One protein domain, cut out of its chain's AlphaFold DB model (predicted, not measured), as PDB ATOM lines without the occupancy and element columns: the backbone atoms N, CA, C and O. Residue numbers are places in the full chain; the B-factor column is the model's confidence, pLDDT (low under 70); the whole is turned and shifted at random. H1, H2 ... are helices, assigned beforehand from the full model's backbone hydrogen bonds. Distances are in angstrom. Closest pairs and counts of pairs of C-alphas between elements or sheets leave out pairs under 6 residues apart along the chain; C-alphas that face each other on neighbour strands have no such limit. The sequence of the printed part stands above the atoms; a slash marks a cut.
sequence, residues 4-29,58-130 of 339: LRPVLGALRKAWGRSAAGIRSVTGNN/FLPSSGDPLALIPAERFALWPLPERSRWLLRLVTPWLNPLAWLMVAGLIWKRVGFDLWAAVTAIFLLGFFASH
ATOM      1  N   LEU A   4      89.849 105.671 106.813       66.56
ATOM      2  CA  LEU A   4      89.626 105.547 105.358       66.56
ATOM      3  C   LEU A   4      90.131 104.222 104.768       66.56
ATOM      4  O   LEU A   4      89.488 103.640 103.898       66.56
ATOM      5  N   ARG A   5      91.263 103.707 105.263       72.38
ATOM      6  CA  ARG A   5      91.827 102.417 104.832       72.38
ATOM      7  C   ARG A   5      90.879 101.226 105.045       72.38
ATOM      8  O   ARG A   5      90.692 100.474 104.088       72.38
ATOM      9  N   PRO A   6      90.246 101.033 106.220       72.88
ATOM     10  CA  PRO A   6      89.308  99.924 106.406       72.88
ATOM     11  C   PRO A   6      88.045 100.071 105.545       72.88
ATOM     12  O   PRO A   6      87.534  99.068 105.049       72.88
ATOM     13  N   VAL A   7      87.593 101.303 105.281       71.44
ATOM     14  CA  VAL A   7      86.470 101.592 104.371       71.44
ATOM     15  C   VAL A   7      86.801 101.194 102.931       71.44
ATOM     16  O   VAL A   7      86.038 100.462 102.302       71.44
ATOM     17  N   LEU A   8      87.970 101.593 102.426       71.19
ATOM     18  CA  LEU A   8      88.443 101.203 101.094       71.19
ATOM     19  C   LEU A   8      88.692  99.690 100.993       71.19
ATOM     20  O   LEU A   8      88.371  99.081  99.975       71.19
ATOM     21  N   GLY A   9      89.196  99.058 102.056       74.94
ATOM     22  CA  GLY A   9      89.341  97.602 102.137       74.94
ATOM     23  C   GLY A   9      87.997  96.866 102.086       74.94
ATOM     24  O   GLY A   9      87.850  95.883 101.353       74.94
ATOM     25  N   ALA A  10      86.990  97.366 102.806       72.12
ATOM     26  CA  ALA A  10      85.631  96.832 102.777       72.12
ATOM     27  C   ALA A  10      84.981  97.005 101.395       72.12
ATOM     28  O   ALA A  10      84.393  96.048 100.883       72.12
ATOM     29  N   LEU A  11      85.153  98.172 100.765       71.56
ATOM     30  CA  LEU A  11      84.703  98.443  99.397       71.56
ATOM     31  C   LEU A  11      85.397  97.530  98.387       71.56
ATOM     32  O   LEU A  11      84.719  96.899  97.584       71.56
ATOM     33  N   ARG A  12      86.719  97.347  98.477       73.19
ATOM     34  CA  ARG A  12      87.469  96.417  97.616       73.19
ATOM     35  C   ARG A  12      86.977  94.978  97.770       73.19
ATOM     36  O   ARG A  12      86.840  94.266  96.778       73.19
ATOM     37  N   LYS A  13      86.664  94.536  98.993       72.56
ATOM     38  CA  LYS A  13      86.136  93.185  99.259       72.56
ATOM     39  C   LYS A  13      84.670  93.027  98.834       72.56
ATOM     40  O   LYS A  13      84.253  91.923  98.481       72.56
ATOM     41  N   ALA A  14      83.872  94.092  98.889       67.62
ATOM     42  CA  ALA A  14      82.521  94.122  98.327       67.62
ATOM     43  C   ALA A  14      82.575  94.081  96.791       67.62
ATOM     44  O   ALA A  14      81.896  93.264  96.173       67.62
ATOM     45  N   TRP A  15      83.480  94.854  96.191       67.12
ATOM     46  CA  TRP A  15      83.723  94.884  94.753       67.12
ATOM     47  C   TRP A  15      84.263  93.558  94.216       67.12
ATOM     48  O   TRP A  15      83.752  93.050  93.226       67.12
ATOM     49  N   GLY A  16      85.221  92.925  94.899       62.97
ATOM     50  CA  GLY A  16      85.719  91.595  94.524       62.97
ATOM     51  C   GLY A  16      84.614  90.531  94.506       62.97
ATOM     52  O   GLY A  16      84.616  89.639  93.660       62.97
ATOM     53  N   ARG A  17      83.603  90.666  95.377       61.28
ATOM     54  CA  ARG A  17      82.389  89.832  95.347       61.28
ATOM     55  C   ARG A  17      81.440  90.204  94.200       61.28
ATOM     56  O   ARG A  17      80.734  89.326  93.700       61.28
ATOM     57  N   SER A  18      81.431  91.459  93.753       58.78
ATOM     58  CA  SER A  18      80.723  91.917  92.545       58.78
ATOM     59  C   SER A  18      81.402  91.488  91.241       58.78
ATOM     60  O   SER A  18      80.703  91.053  90.331       58.78
ATOM     61  N   ALA A  19      82.735  91.463  91.175       56.16
ATOM     62  CA  ALA A  19      83.506  90.977  90.025       56.16
ATOM     63  C   ALA A  19      83.267  89.483  89.725       56.16
ATOM     64  O   ALA A  19      83.373  89.048  88.580       56.16
ATOM     65  N   ALA A  20      82.831  88.698  90.719       57.38
ATOM     66  CA  ALA A  20      82.320  87.343  90.493       57.38
ATOM     67  C   ALA A  20      81.070  87.301  89.581       57.38
ATOM     68  O   ALA A  20      80.719  86.235  89.084       57.38
ATOM     69  N   GLY A  21      80.410  88.436  89.323       58.09
ATOM     70  CA  GLY A  21      79.361  88.569  88.311       58.09
ATOM     71  C   GLY A  21      79.870  88.390  86.879       58.09
ATOM     72  O   GLY A  21      79.150  87.841  86.055       58.09
ATOM     73  N   ILE A  22      81.136  88.709  86.593       60.88
ATOM     74  CA  ILE A  22      81.738  88.453  85.272       60.88
ATOM     75  C   ILE A  22      81.862  86.942  85.024       60.88
ATOM     76  O   ILE A  22      81.575  86.469  83.930       60.88
ATOM     77  N   ARG A  23      82.161  86.148  86.063       65.19
ATOM     78  CA  ARG A  23      82.145  84.673  85.961       65.19
ATOM     79  C   ARG A  23      80.752  84.109  85.678       65.19
ATOM     80  O   ARG A  23      80.641  82.994  85.189       65.19
ATOM     81  N   SER A  24      79.691  84.855  85.996       70.69
ATOM     82  CA  SER A  24      78.326  84.413  85.701       70.69
ATOM     83  C   SER A  24      77.952  84.558  84.224       70.69
ATOM     84  O   SER A  24      77.101  83.816  83.747       70.69
ATOM     85  N   VAL A  25      78.645  85.440  83.494       77.56
ATOM     86  CA  VAL A  25      78.510  85.591  82.038       77.56
ATOM     87  C   VAL A  25      79.071  84.354  81.338       77.56
ATOM     88  O   VAL A  25      78.368  83.713  80.574       77.56
ATOM     89  N   THR A  26      80.298  83.938  81.666       77.31
ATOM     90  CA  THR A  26      80.980  82.832  80.964       77.31
ATOM     91  C   THR A  26      80.339  81.455  81.161       77.31
ATOM     92  O   THR A  26      80.587  80.549  80.368       77.31
ATOM     93  N   GLY A  27      79.526  81.279  82.207       80.62
ATOM     94  CA  GLY A  27      78.754  80.058  82.454       80.62
ATOM     95  C   GLY A  27      77.329  80.086  81.894       80.62
ATOM     96  O   GLY A  27      76.568  79.156  82.149       80.62
ATOM     97  N   ASN A  28      76.921  81.150  81.202       89.12
ATOM     98  CA  ASN A  28      75.560  81.304  80.700       89.12
ATOM     99  C   ASN A  28      75.372  80.626  79.330       89.12
ATOM    100  O   ASN A  28      76.263  80.663  78.477       89.12
ATOM    101  N   ASN A  29      74.191  80.052  79.079       90.38
ATOM    102  CA  ASN A  29      73.906  79.377  77.809       90.38
ATOM    103  C   ASN A  29      73.907  80.350  76.620       90.38
ATOM    104  O   ASN A  29      74.267  79.935  75.522       90.38
ATOM    105  N   PHE A  58      74.972  96.203  82.215       78.56
ATOM    106  CA  PHE A  58      75.356  97.590  82.439       78.56
ATOM    107  C   PHE A  58      74.526  98.217  83.560       78.56
ATOM    108  O   PHE A  58      75.084  98.878  84.427       78.56
ATOM    109  N   LEU A  59      73.224  97.924  83.612       73.75
ATOM    110  CA  LEU A  59      72.300  98.497  84.593       73.75
ATOM    111  C   LEU A  59      72.608  98.125  86.063       73.75
ATOM    112  O   LEU A  59      72.717  99.025  86.891       73.75
ATOM    113  N   PRO A  60      72.776  96.844  86.453       70.62
ATOM    114  CA  PRO A  60      73.192  96.509  87.817       70.62
ATOM    115  C   PRO A  60      74.645  96.909  88.105       70.62
ATOM    116  O   PRO A  60      75.004  97.093  89.266       70.62
ATOM    117  N   SER A  61      75.482  97.036  87.073       72.56
ATOM    118  CA  SER A  61      76.893  97.403  87.222       72.56
ATOM    119  C   SER A  61      77.101  98.917  87.351       72.56
ATOM    120  O   SER A  61      78.127  99.339  87.881       72.56
ATOM    121  N   SER A  62      76.146  99.739  86.903       71.06
ATOM    122  CA  SER A  62      76.187 101.203  87.018       71.06
ATOM    123  C   SER A  62      75.705 101.728  88.374       71.06
ATOM    124  O   SER A  62      75.867 102.912  88.658       71.06
ATOM    125  N   GLY A  63      75.156 100.860  89.231       72.00
ATOM    126  CA  GLY A  63      74.702 101.224  90.573       72.00
ATOM    127  C   GLY A  63      75.821 101.765  91.470       72.00
ATOM    128  O   GLY A  63      76.998 101.435  91.296       72.00
ATOM    129  N   ASP A  64      75.441 102.578  92.456       70.44
ATOM    130  CA  ASP A  64      76.379 103.160  93.414       70.44
ATOM    131  C   ASP A  64      77.126 102.050  94.196       70.44
ATOM    132  O   ASP A  64      76.485 101.233  94.873       70.44
ATOM    133  N   PRO A  65      78.477 102.007  94.163       70.44
ATOM    134  CA  PRO A  65      79.262 101.059  94.952       70.44
ATOM    135  C   PRO A  65      78.947 101.105  96.452       70.44
ATOM    136  O   PRO A  65      79.064 100.079  97.130       70.44
ATOM    137  N   LEU A  66      78.530 102.258  96.989       70.81
ATOM    138  CA  LEU A  66      78.147 102.378  98.398       70.81
ATOM    139  C   LEU A  66      76.789 101.742  98.702       70.81
ATOM    140  O   LEU A  66      76.592 101.263  99.820       70.81
ATOM    141  N   ALA A  67      75.890 101.632  97.721       68.25
ATOM    142  CA  ALA A  67      74.594 100.973  97.890       68.25
ATOM    143  C   ALA A  67      74.717  99.454  98.144       68.25
ATOM    144  O   ALA A  67      73.777  98.819  98.648       68.25
ATOM    145  N   LEU A  68      75.892  98.870  97.855       68.00
ATOM    146  CA  LEU A  68      76.240  97.485  98.198       68.00
ATOM    147  C   LEU A  68      76.345  97.259  99.714       68.00
ATOM    148  O   LEU A  68      76.214  96.122 100.176       68.00
ATOM    149  N   ILE A  69      76.579  98.314 100.498       69.38
ATOM    150  CA  ILE A  69      76.687  98.242 101.956       69.38
ATOM    151  C   ILE A  69      75.318  98.592 102.562       69.38
ATOM    152  O   ILE A  69      74.735  99.618 102.211       69.38
ATOM    153  N   PRO A  70      74.750  97.760 103.458       68.12
ATOM    154  CA  PRO A  70      73.508  98.100 104.149       68.12
ATOM    155  C   PRO A  70      73.628  99.444 104.873       68.12
ATOM    156  O   PRO A  70      74.622  99.675 105.562       68.12
ATOM    157  N   ALA A  71      72.608 100.300 104.758       70.25
ATOM    158  CA  ALA A  71      72.601 101.629 105.377       70.25
ATOM    159  C   ALA A  71      72.822 101.557 106.898       70.25
ATOM    160  O   ALA A  71      73.569 102.358 107.445       70.25
ATOM    161  N   GLU A  72      72.272 100.528 107.548       72.31
ATOM    162  CA  GLU A  72      72.482 100.214 108.967       72.31
ATOM    163  C   GLU A  72      73.966  99.999 109.302       72.31
ATOM    164  O   GLU A  72      74.468 100.531 110.283       72.31
ATOM    165  N   ARG A  73      74.705  99.263 108.458       73.12
ATOM    166  CA  ARG A  73      76.145  99.024 108.658       73.12
ATOM    167  C   ARG A  73      76.984 100.251 108.331       73.12
ATOM    168  O   ARG A  73      78.015 100.457 108.959       73.12
ATOM    169  N   PHE A  74      76.553 101.040 107.351       72.62
ATOM    170  CA  PHE A  74      77.215 102.290 106.986       72.62
ATOM    171  C   PHE A  74      77.031 103.367 108.066       72.62
ATOM    172  O   PHE A  74      77.952 104.139 108.319       72.62
ATOM    173  N   ALA A  75      75.883 103.389 108.751       76.50
ATOM    174  CA  ALA A  75      75.613 104.298 109.866       76.50
ATOM    175  C   ALA A  75      76.519 104.041 111.084       76.50
ATOM    176  O   ALA A  75      76.830 104.971 111.819       76.50
ATOM    177  N   LEU A  76      76.985 102.801 111.261       79.19
ATOM    178  CA  LEU A  76      77.904 102.403 112.335       79.19
ATOM    179  C   LEU A  76      79.372 102.763 112.051       79.19
ATOM    180  O   LEU A  76      80.244 102.489 112.875       79.19
ATOM    181  N   TRP A  77      79.688 103.331 110.882       78.69
ATOM    182  CA  TRP A  77      81.063 103.703 110.560       78.69
ATOM    183  C   TRP A  77      81.469 104.996 111.278       78.69
ATOM    184  O   TRP A  77      80.748 105.991 111.181       78.69
ATOM    185  N   PRO A  78      82.649 105.032 111.932       79.31
ATOM    186  CA  PRO A  78      83.146 106.211 112.638       79.31
ATOM    187  C   PRO A  78      83.682 107.257 111.643       79.31
ATOM    188  O   PRO A  78      84.877 107.548 111.590       79.31
ATOM    189  N   LEU A  79      82.801 107.790 110.790       79.00
ATOM    190  CA  LEU A  79      83.114 108.806 109.787       79.00
ATOM    191  C   LEU A  79      82.420 110.131 110.137       79.00
ATOM    192  O   LEU A  79      81.190 110.138 110.292       79.00
ATOM    193  N   PRO A  80      83.164 111.256 110.184       81.81
ATOM    194  CA  PRO A  80      82.566 112.579 110.319       81.81
ATOM    195  C   PRO A  80      81.724 112.917 109.078       81.81
ATOM    196  O   PRO A  80      81.981 112.412 107.981       81.81
ATOM    197  N   GLU A  81      80.717 113.778 109.233       78.75
ATOM    198  CA  GLU A  81      79.728 114.077 108.180       78.75
ATOM    199  C   GLU A  81      80.363 114.562 106.871       78.75
ATOM    200  O   GLU A  81      80.001 114.091 105.790       78.75
ATOM    201  N   ARG A  82      81.396 115.409 106.966       78.81
ATOM    202  CA  ARG A  82      82.167 115.884 105.805       78.81
ATOM    203  C   ARG A  82      82.815 114.738 105.029       78.81
ATOM    204  O   ARG A  82      82.791 114.730 103.802       78.81
ATOM    205  N   SER A  83      83.348 113.733 105.727       78.94
ATOM    206  CA  SER A  83      83.941 112.558 105.083       78.94
ATOM    207  C   SER A  83      82.894 111.680 104.410       78.94
ATOM    208  O   SER A  83      83.206 111.089 103.383       78.94
ATOM    209  N   ARG A  84      81.659 111.612 104.927       76.06
ATOM    210  CA  ARG A  84      80.561 110.887 104.258       76.06
ATOM    211  C   ARG A  84      80.128 111.587 102.975       76.06
ATOM    212  O   ARG A  84      79.867 110.912 101.982       76.06
ATOM    213  N   TRP A  85      80.079 112.918 102.985       77.44
ATOM    214  CA  TRP A  85      79.744 113.704 101.799       77.44
ATOM    215  C   TRP A  85      80.828 113.586 100.718       77.44
ATOM    216  O   TRP A  85      80.521 113.265  99.572       77.44
ATOM    217  N   LEU A  86      82.105 113.697 101.102       80.12
ATOM    218  CA  LEU A  86      83.237 113.428 100.205       80.12
ATOM    219  C   LEU A  86      83.215 111.994  99.659       80.12
ATOM    220  O   LEU A  86      83.487 111.785  98.479       80.12
ATOM    221  N   LEU A  87      82.843 111.006 100.484       77.69
ATOM    222  CA  LEU A  87      82.734 109.618 100.035       77.69
ATOM    223  C   LEU A  87      81.714 109.465  98.901       77.69
ATOM    224  O   LEU A  87      81.993 108.723  97.963       77.69
ATOM    225  N   ARG A  88      80.574 110.174  98.982       76.44
ATOM    226  CA  ARG A  88      79.509 110.187  97.961       76.44
ATOM    227  C   ARG A  88      79.950 110.843  96.652       76.44
ATOM    228  O   ARG A  88      79.556 110.389  95.587       76.44
ATOM    229  N   LEU A  89      80.792 111.876  96.716       77.69
ATOM    230  CA  LEU A  89      81.363 112.488  95.512       77.69
ATOM    231  C   LEU A  89      82.386 111.589  94.815       77.69
ATOM    232  O   LEU A  89      82.470 111.581  93.592       77.69
ATOM    233  N   VAL A  90      83.173 110.836  95.586       78.94
ATOM    234  CA  VAL A  90      84.219 109.956  95.044       78.94
ATOM    235  C   VAL A  90      83.636 108.642  94.515       78.94
ATOM    236  O   VAL A  90      84.250 107.983  93.682       78.94
ATOM    237  N   THR A  91      82.442 108.244  94.951       75.38
ATOM    238  CA  THR A  91      81.898 106.916  94.636       75.38
ATOM    239  C   THR A  91      81.637 106.635  93.160       75.38
ATOM    240  O   THR A  91      81.981 105.535  92.726       75.38
ATOM    241  N   PRO A  92      81.102 107.580  92.363       75.25
ATOM    242  CA  PRO A  92      80.983 107.400  90.919       75.25
ATOM    243  C   PRO A  92      82.328 107.049  90.274       75.25
ATOM    244  O   PRO A  92      82.400 106.146  89.449       75.25
ATOM    245  N   TRP A  93      83.415 107.676  90.735       77.94
ATOM    246  CA  TRP A  93      84.779 107.448  90.247       77.94
ATOM    247  C   TRP A  93      85.386 106.116  90.698       77.94
ATOM    248  O   TRP A  93      86.412 105.694  90.172       77.94
ATOM    249  N   LEU A  94      84.766 105.422  91.655       75.00
ATOM    250  CA  LEU A  94      85.135 104.049  92.006       75.00
ATOM    251  C   LEU A  94      84.469 103.018  91.082       75.00
ATOM    252  O   LEU A  94      84.857 101.849  91.105       75.00
ATOM    253  N   ASN A  95      83.486 103.424  90.273       74.62
ATOM    254  CA  ASN A  95      82.845 102.551  89.301       74.62
ATOM    255  C   ASN A  95      83.668 102.522  87.991       74.62
ATOM    256  O   ASN A  95      83.806 103.558  87.339       74.62
ATOM    257  N   PRO A  96      84.198 101.367  87.542       71.94
ATOM    258  CA  PRO A  96      84.946 101.280  86.286       71.94
ATOM    259  C   PRO A  96      84.105 101.645  85.060       71.94
ATOM    260  O   PRO A  96      84.660 102.093  84.058       71.94
ATOM    261  N   LEU A  97      82.775 101.509  85.131       74.31
ATOM    262  CA  LEU A  97      81.903 101.979  84.059       74.31
ATOM    263  C   LEU A  97      81.949 103.502  83.923       74.31
ATOM    264  O   LEU A  97      81.932 103.983  82.800       74.31
ATOM    265  N   ALA A  98      82.086 104.257  85.018       76.19
ATOM    266  CA  ALA A  98      82.229 105.711  84.938       76.19
ATOM    267  C   ALA A  98      83.509 106.109  84.184       76.19
ATOM    268  O   ALA A  98      83.486 107.024  83.366       76.19
ATOM    269  N   TRP A  99      84.607 105.368  84.374       78.50
ATOM    270  CA  TRP A  99      85.838 105.576  83.607       78.50
ATOM    271  C   TRP A  99      85.692 105.203  82.135       78.50
ATOM    272  O   TRP A  99      86.214 105.919  81.285       78.50
ATOM    273  N   LEU A 100      84.953 104.136  81.815       76.75
ATOM    274  CA  LEU A 100      84.625 103.800  80.426       76.75
ATOM    275  C   LEU A 100      83.791 104.901  79.757       76.75
ATOM    276  O   LEU A 100      84.051 105.225  78.601       76.75
ATOM    277  N   MET A 101      82.852 105.516  80.485       74.94
ATOM    278  CA  MET A 101      82.088 106.669  79.995       74.94
ATOM    279  C   MET A 101      82.994 107.865  79.701       74.94
ATOM    280  O   MET A 101      82.911 108.440  78.621       74.94
ATOM    281  N   VAL A 102      83.883 108.220  80.634       79.31
ATOM    282  CA  VAL A 102      84.812 109.350  80.467       79.31
ATOM    283  C   VAL A 102      85.787 109.097  79.316       79.31
ATOM    284  O   VAL A 102      85.938 109.949  78.444       79.31
ATOM    285  N   ALA A 103      86.411 107.917  79.271       78.06
ATOM    286  CA  ALA A 103      87.326 107.536  78.196       78.06
ATOM    287  C   ALA A 103      86.624 107.561  76.834       78.06
ATOM    288  O   ALA A 103      87.174 108.046  75.849       78.06
ATOM    289  N   GLY A 104      85.388 107.082  76.797       73.31
ATOM    290  CA  GLY A 104      84.560 107.083  75.612       73.31
ATOM    291  C   GLY A 104      84.140 108.469  75.124       73.31
ATOM    292  O   GLY A 104      84.201 108.729  73.926       73.31
ATOM    293  N   LEU A 105      83.800 109.378  76.042       73.12
ATOM    294  CA  LEU A 105      83.484 110.777  75.731       73.12
ATOM    295  C   LEU A 105      84.697 111.520  75.144       73.12
ATOM    296  O   LEU A 105      84.553 112.380  74.277       73.12
ATOM    297  N   ILE A 106      85.904 111.169  75.603       78.94
ATOM    298  CA  ILE A 106      87.173 111.692  75.073       78.94
ATOM    299  C   ILE A 106      87.475 111.081  73.694       78.94
ATOM    300  O   ILE A 106      88.014 111.752  72.810       78.94
ATOM    301  N   TRP A 107      87.100 109.819  73.476       75.12
ATOM    302  CA  TRP A 107      87.320 109.104  72.223       75.12
ATOM    303  C   TRP A 107      86.274 109.506  71.168       75.12
ATOM    304  O   TRP A 107      85.271 108.827  70.954       75.12
ATOM    305  N   LYS A 108      86.539 110.609  70.452       63.62
ATOM    306  CA  LYS A 108      85.680 111.258  69.427       63.62
ATOM    307  C   LYS A 108      85.305 110.422  68.178       63.62
ATOM    308  O   LYS A 108      85.024 110.982  67.124       63.62
ATOM    309  N   ARG A 109      85.312 109.088  68.237       67.81
ATOM    310  CA  ARG A 109      84.921 108.207  67.116       67.81
ATOM    311  C   ARG A 109      83.465 107.747  67.161       67.81
ATOM    312  O   ARG A 109      83.010 107.097  66.229       67.81
ATOM    313  N   VAL A 110      82.748 108.061  68.232       69.00
ATOM    314  CA  VAL A 110      81.363 107.640  68.453       69.00
ATOM    315  C   VAL A 110      80.475 108.881  68.504       69.00
ATOM    316  O   VAL A 110      80.847 109.876  69.126       69.00
ATOM    317  N   GLY A 111      79.319 108.834  67.835       76.94
ATOM    318  CA  GLY A 111      78.376 109.954  67.786       76.94
ATOM    319  C   GLY A 111      77.883 110.366  69.176       76.94
ATOM    320  O   GLY A 111      77.676 109.517  70.049       76.94
ATOM    321  N   PHE A 112      77.676 111.672  69.372       78.44
ATOM    322  CA  PHE A 112      77.188 112.240  70.635       78.44
ATOM    323  C   PHE A 112      75.873 111.601  71.100       78.44
ATOM    324  O   PHE A 112      75.701 111.380  72.297       78.44
ATOM    325  N   ASP A 113      74.997 111.224  70.170       78.44
ATOM    326  CA  ASP A 113      73.690 110.629  70.463       78.44
ATOM    327  C   ASP A 113      73.812 109.278  71.183       78.44
ATOM    328  O   ASP A 113      73.092 109.004  72.146       78.44
ATOM    329  N   LEU A 114      74.776 108.443  70.772       75.88
ATOM    330  CA  LEU A 114      75.026 107.160  71.427       75.88
ATOM    331  C   LEU A 114      75.593 107.377  72.833       75.88
ATOM    332  O   LEU A 114      75.161 106.720  73.779       75.88
ATOM    333  N   TRP A 115      76.512 108.333  72.998       79.12
ATOM    334  CA  TRP A 115      77.050 108.677  74.316       79.12
ATOM    335  C   TRP A 115      75.994 109.255  75.250       79.12
ATOM    336  O   TRP A 115      75.973 108.896  76.430       79.12
ATOM    337  N   ALA A 116      75.090 110.090  74.740       78.81
ATOM    338  CA  ALA A 116      73.960 110.605  75.501       78.81
ATOM    339  C   ALA A 116      73.056 109.459  75.979       78.81
ATOM    340  O   ALA A 116      72.712 109.404  77.160       78.81
ATOM    341  N   ALA A 117      72.755 108.491  75.106       78.75
ATOM    342  CA  ALA A 117      71.959 107.318  75.462       78.75
ATOM    343  C   ALA A 117      72.640 106.447  76.532       78.75
ATOM    344  O   ALA A 117      72.023 106.117  77.547       78.75
ATOM    345  N   VAL A 118      73.923 106.110  76.362       77.81
ATOM    346  CA  VAL A 118      74.663 105.304  77.351       77.81
ATOM    347  C   VAL A 118      74.781 106.053  78.686       77.81
ATOM    348  O   VAL A 118      74.610 105.453  79.748       77.81
ATOM    349  N   THR A 119      74.989 107.373  78.652       79.25
ATOM    350  CA  THR A 119      75.032 108.216  79.859       79.25
ATOM    351  C   THR A 119      73.681 108.245  80.560       79.25
ATOM    352  O   THR A 119      73.629 108.079  81.776       79.25
ATOM    353  N   ALA A 120      72.578 108.377  79.820       81.00
ATOM    354  CA  ALA A 120      71.236 108.324  80.388       81.00
ATOM    355  C   ALA A 120      70.967 106.979  81.082       81.00
ATOM    356  O   ALA A 120      70.465 106.963  82.205       81.00
ATOM    357  N   ILE A 121      71.367 105.854  80.474       77.81
ATOM    358  CA  ILE A 121      71.243 104.518  81.083       77.81
ATOM    359  C   ILE A 121      72.120 104.404  82.339       77.81
ATOM    360  O   ILE A 121      71.677 103.859  83.355       77.81
ATOM    361  N   PHE A 122      73.349 104.927  82.295       79.56
ATOM    362  CA  PHE A 122      74.250 104.946  83.448       79.56
ATOM    363  C   PHE A 122      73.633 105.723  84.612       79.56
ATOM    364  O   PHE A 122      73.513 105.179  85.709       79.56
ATOM    365  N   LEU A 123      73.188 106.958  84.364       79.75
ATOM    366  CA  LEU A 123      72.551 107.810  85.366       79.75
ATOM    367  C   LEU A 123      71.275 107.164  85.907       79.75
ATOM    368  O   LEU A 123      71.056 107.175  87.115       79.75
ATOM    369  N   LEU A 124      70.466 106.543  85.046       78.69
ATOM    370  CA  LEU A 124      69.258 105.844  85.465       78.69
ATOM    371  C   LEU A 124      69.580 104.684  86.412       78.69
ATOM    372  O   LEU A 124      68.944 104.573  87.456       78.69
ATOM    373  N   GLY A 125      70.585 103.858  86.110       72.00
ATOM    374  CA  GLY A 125      71.015 102.788  87.018       72.00
ATOM    375  C   GLY A 125      71.641 103.310  88.319       72.00
ATOM    376  O   GLY A 125      71.307 102.823  89.404       72.00
ATOM    377  N   PHE A 126      72.471 104.352  88.230       74.94
ATOM    378  CA  PHE A 126      73.106 104.996  89.379       74.94
ATOM    379  C   PHE A 126      72.064 105.602  90.332       74.94
ATOM    380  O   PHE A 126      72.018 105.247  91.509       74.94
ATOM    381  N   PHE A 127      71.148 106.437  89.837       75.25
ATOM    382  CA  PHE A 127      70.116 107.063  90.669       75.25
ATOM    383  C   PHE A 127      69.023 106.089  91.113       75.25
ATOM    384  O   PHE A 127      68.541 106.201  92.243       75.25
ATOM    385  N   ALA A 128      68.671 105.089  90.298       70.25
ATOM    386  CA  ALA A 128      67.721 104.059  90.718       70.25
ATOM    387  C   ALA A 128      68.201 103.296  91.962       70.25
ATOM    388  O   ALA A 128      67.368 102.886  92.771       70.25
ATOM    389  N   SER A 129      69.519 103.163  92.161       66.62
ATOM    390  CA  SER A 129      70.086 102.522  93.354       66.62
ATOM    391  C   SER A 129      69.847 103.296  94.664       66.62
ATOM    392  O   SER A 129      69.911 102.706  95.746       66.62
ATOM    393  N   HIS A 130      69.492 104.583  94.578       65.06
ATOM    394  CA  HIS A 130      69.183 105.442  95.725       65.06
ATOM    395  C   HIS A 130      67.688 105.544  96.055       65.06
ATOM    396  O   HIS A 130      67.338 106.116  97.088       65.06
TER     397      HIS A 130
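Overview. This is residues 4 to 29 and 58 to 130 of the 339 residues of an uncharacterized protein of Bryobacterales bacterium F-183 (UniProt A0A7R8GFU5). This is a loose set of helices with few contacts: H7 and H8 make a helical hairpin toward one end of the longest axis, H5 and H6 lie toward the other end, and H1 and H2 make a nearly straight line that starts toward the end of H5 and H6 and runs out, away from the rest, to H2. The short H3 packs on H8 and the short H4 packs on H1; residues 22 to 29, of which 22 to 26 belong to H2, stick out, and so does the tip of the hairpin, residues 106 to 114. The printed part has 99 residues with eight named helices, H1 to H8 in order, and no named strand; its class is all helix. It is only just loose, close to compact, with a radius of gyration of the C-alphas of 15.4 A and spans of 45 by 37 by 23 A.

Arrangement. Start with H1, residues 4 to 19, which meets H2, residues 22 to 26, only through their link; H2 touches no helix. Look next at H4, residues 65 to 68: it touches residues 11 to 15 of H1, closest at the C-alphas of Ala 14 and Leu 68, 7.1 A. H5, residues 71 to 75, meets H4 only through their link. H6, residues 81 to 90, is close to H4 but not clearly touching, the closest C-alphas being those of Leu 66 and Arg 88, 7.9 A. H7, residues 96 to 106, and H8, residues 112 to 128, form a hairpin at a shallow tilt of 24 degrees, opposite ways; residues 115 to 119 of H8 touch H7, closest at the C-alphas of Leu 105 and Trp 115, 6.9 A. H3, residues 58 to 61, touches residues 121 to 125 of H8, closest at the C-alphas of Leu 59 and Gly 125, 5.1 A. In H1, H5, H6, H7 and H8 every O i to N i+4 pair is within hydrogen-bond range; H2 has 0 of 1, with 1 of 2 O i to N i+3 pairs, and H3 and H4 are too short for an O i to N i+4 pair.

Along the chain. Find C-alpha 4 at (89.626, 105.547, 105.358); from there H1 runs 22.0 A to C-alpha 19. H2 spans 7.1 A, H3 5.0 A, H4 5.7 A and H5 6.0 A. Find C-alpha 81 at (79.728, 114.077, 108.180), where H6 begins its 14.5 A. H7 measures 15.5 A, and H8 runs 23.7 A to C-alpha 128 at (67.721, 104.059, 90.718).

Size, cuts and confidence. The C-alphas of Asn 29 and Pro 80 are the two farthest apart, 47.3 A. Residues 30 to 57 are not printed, and C-alphas 29 and 58 are 18.8 A apart across this cut. The links printed whole are tight. Mean pLDDT of the printed part is 73.7; 20 residues are under 70, among them 14 to 23.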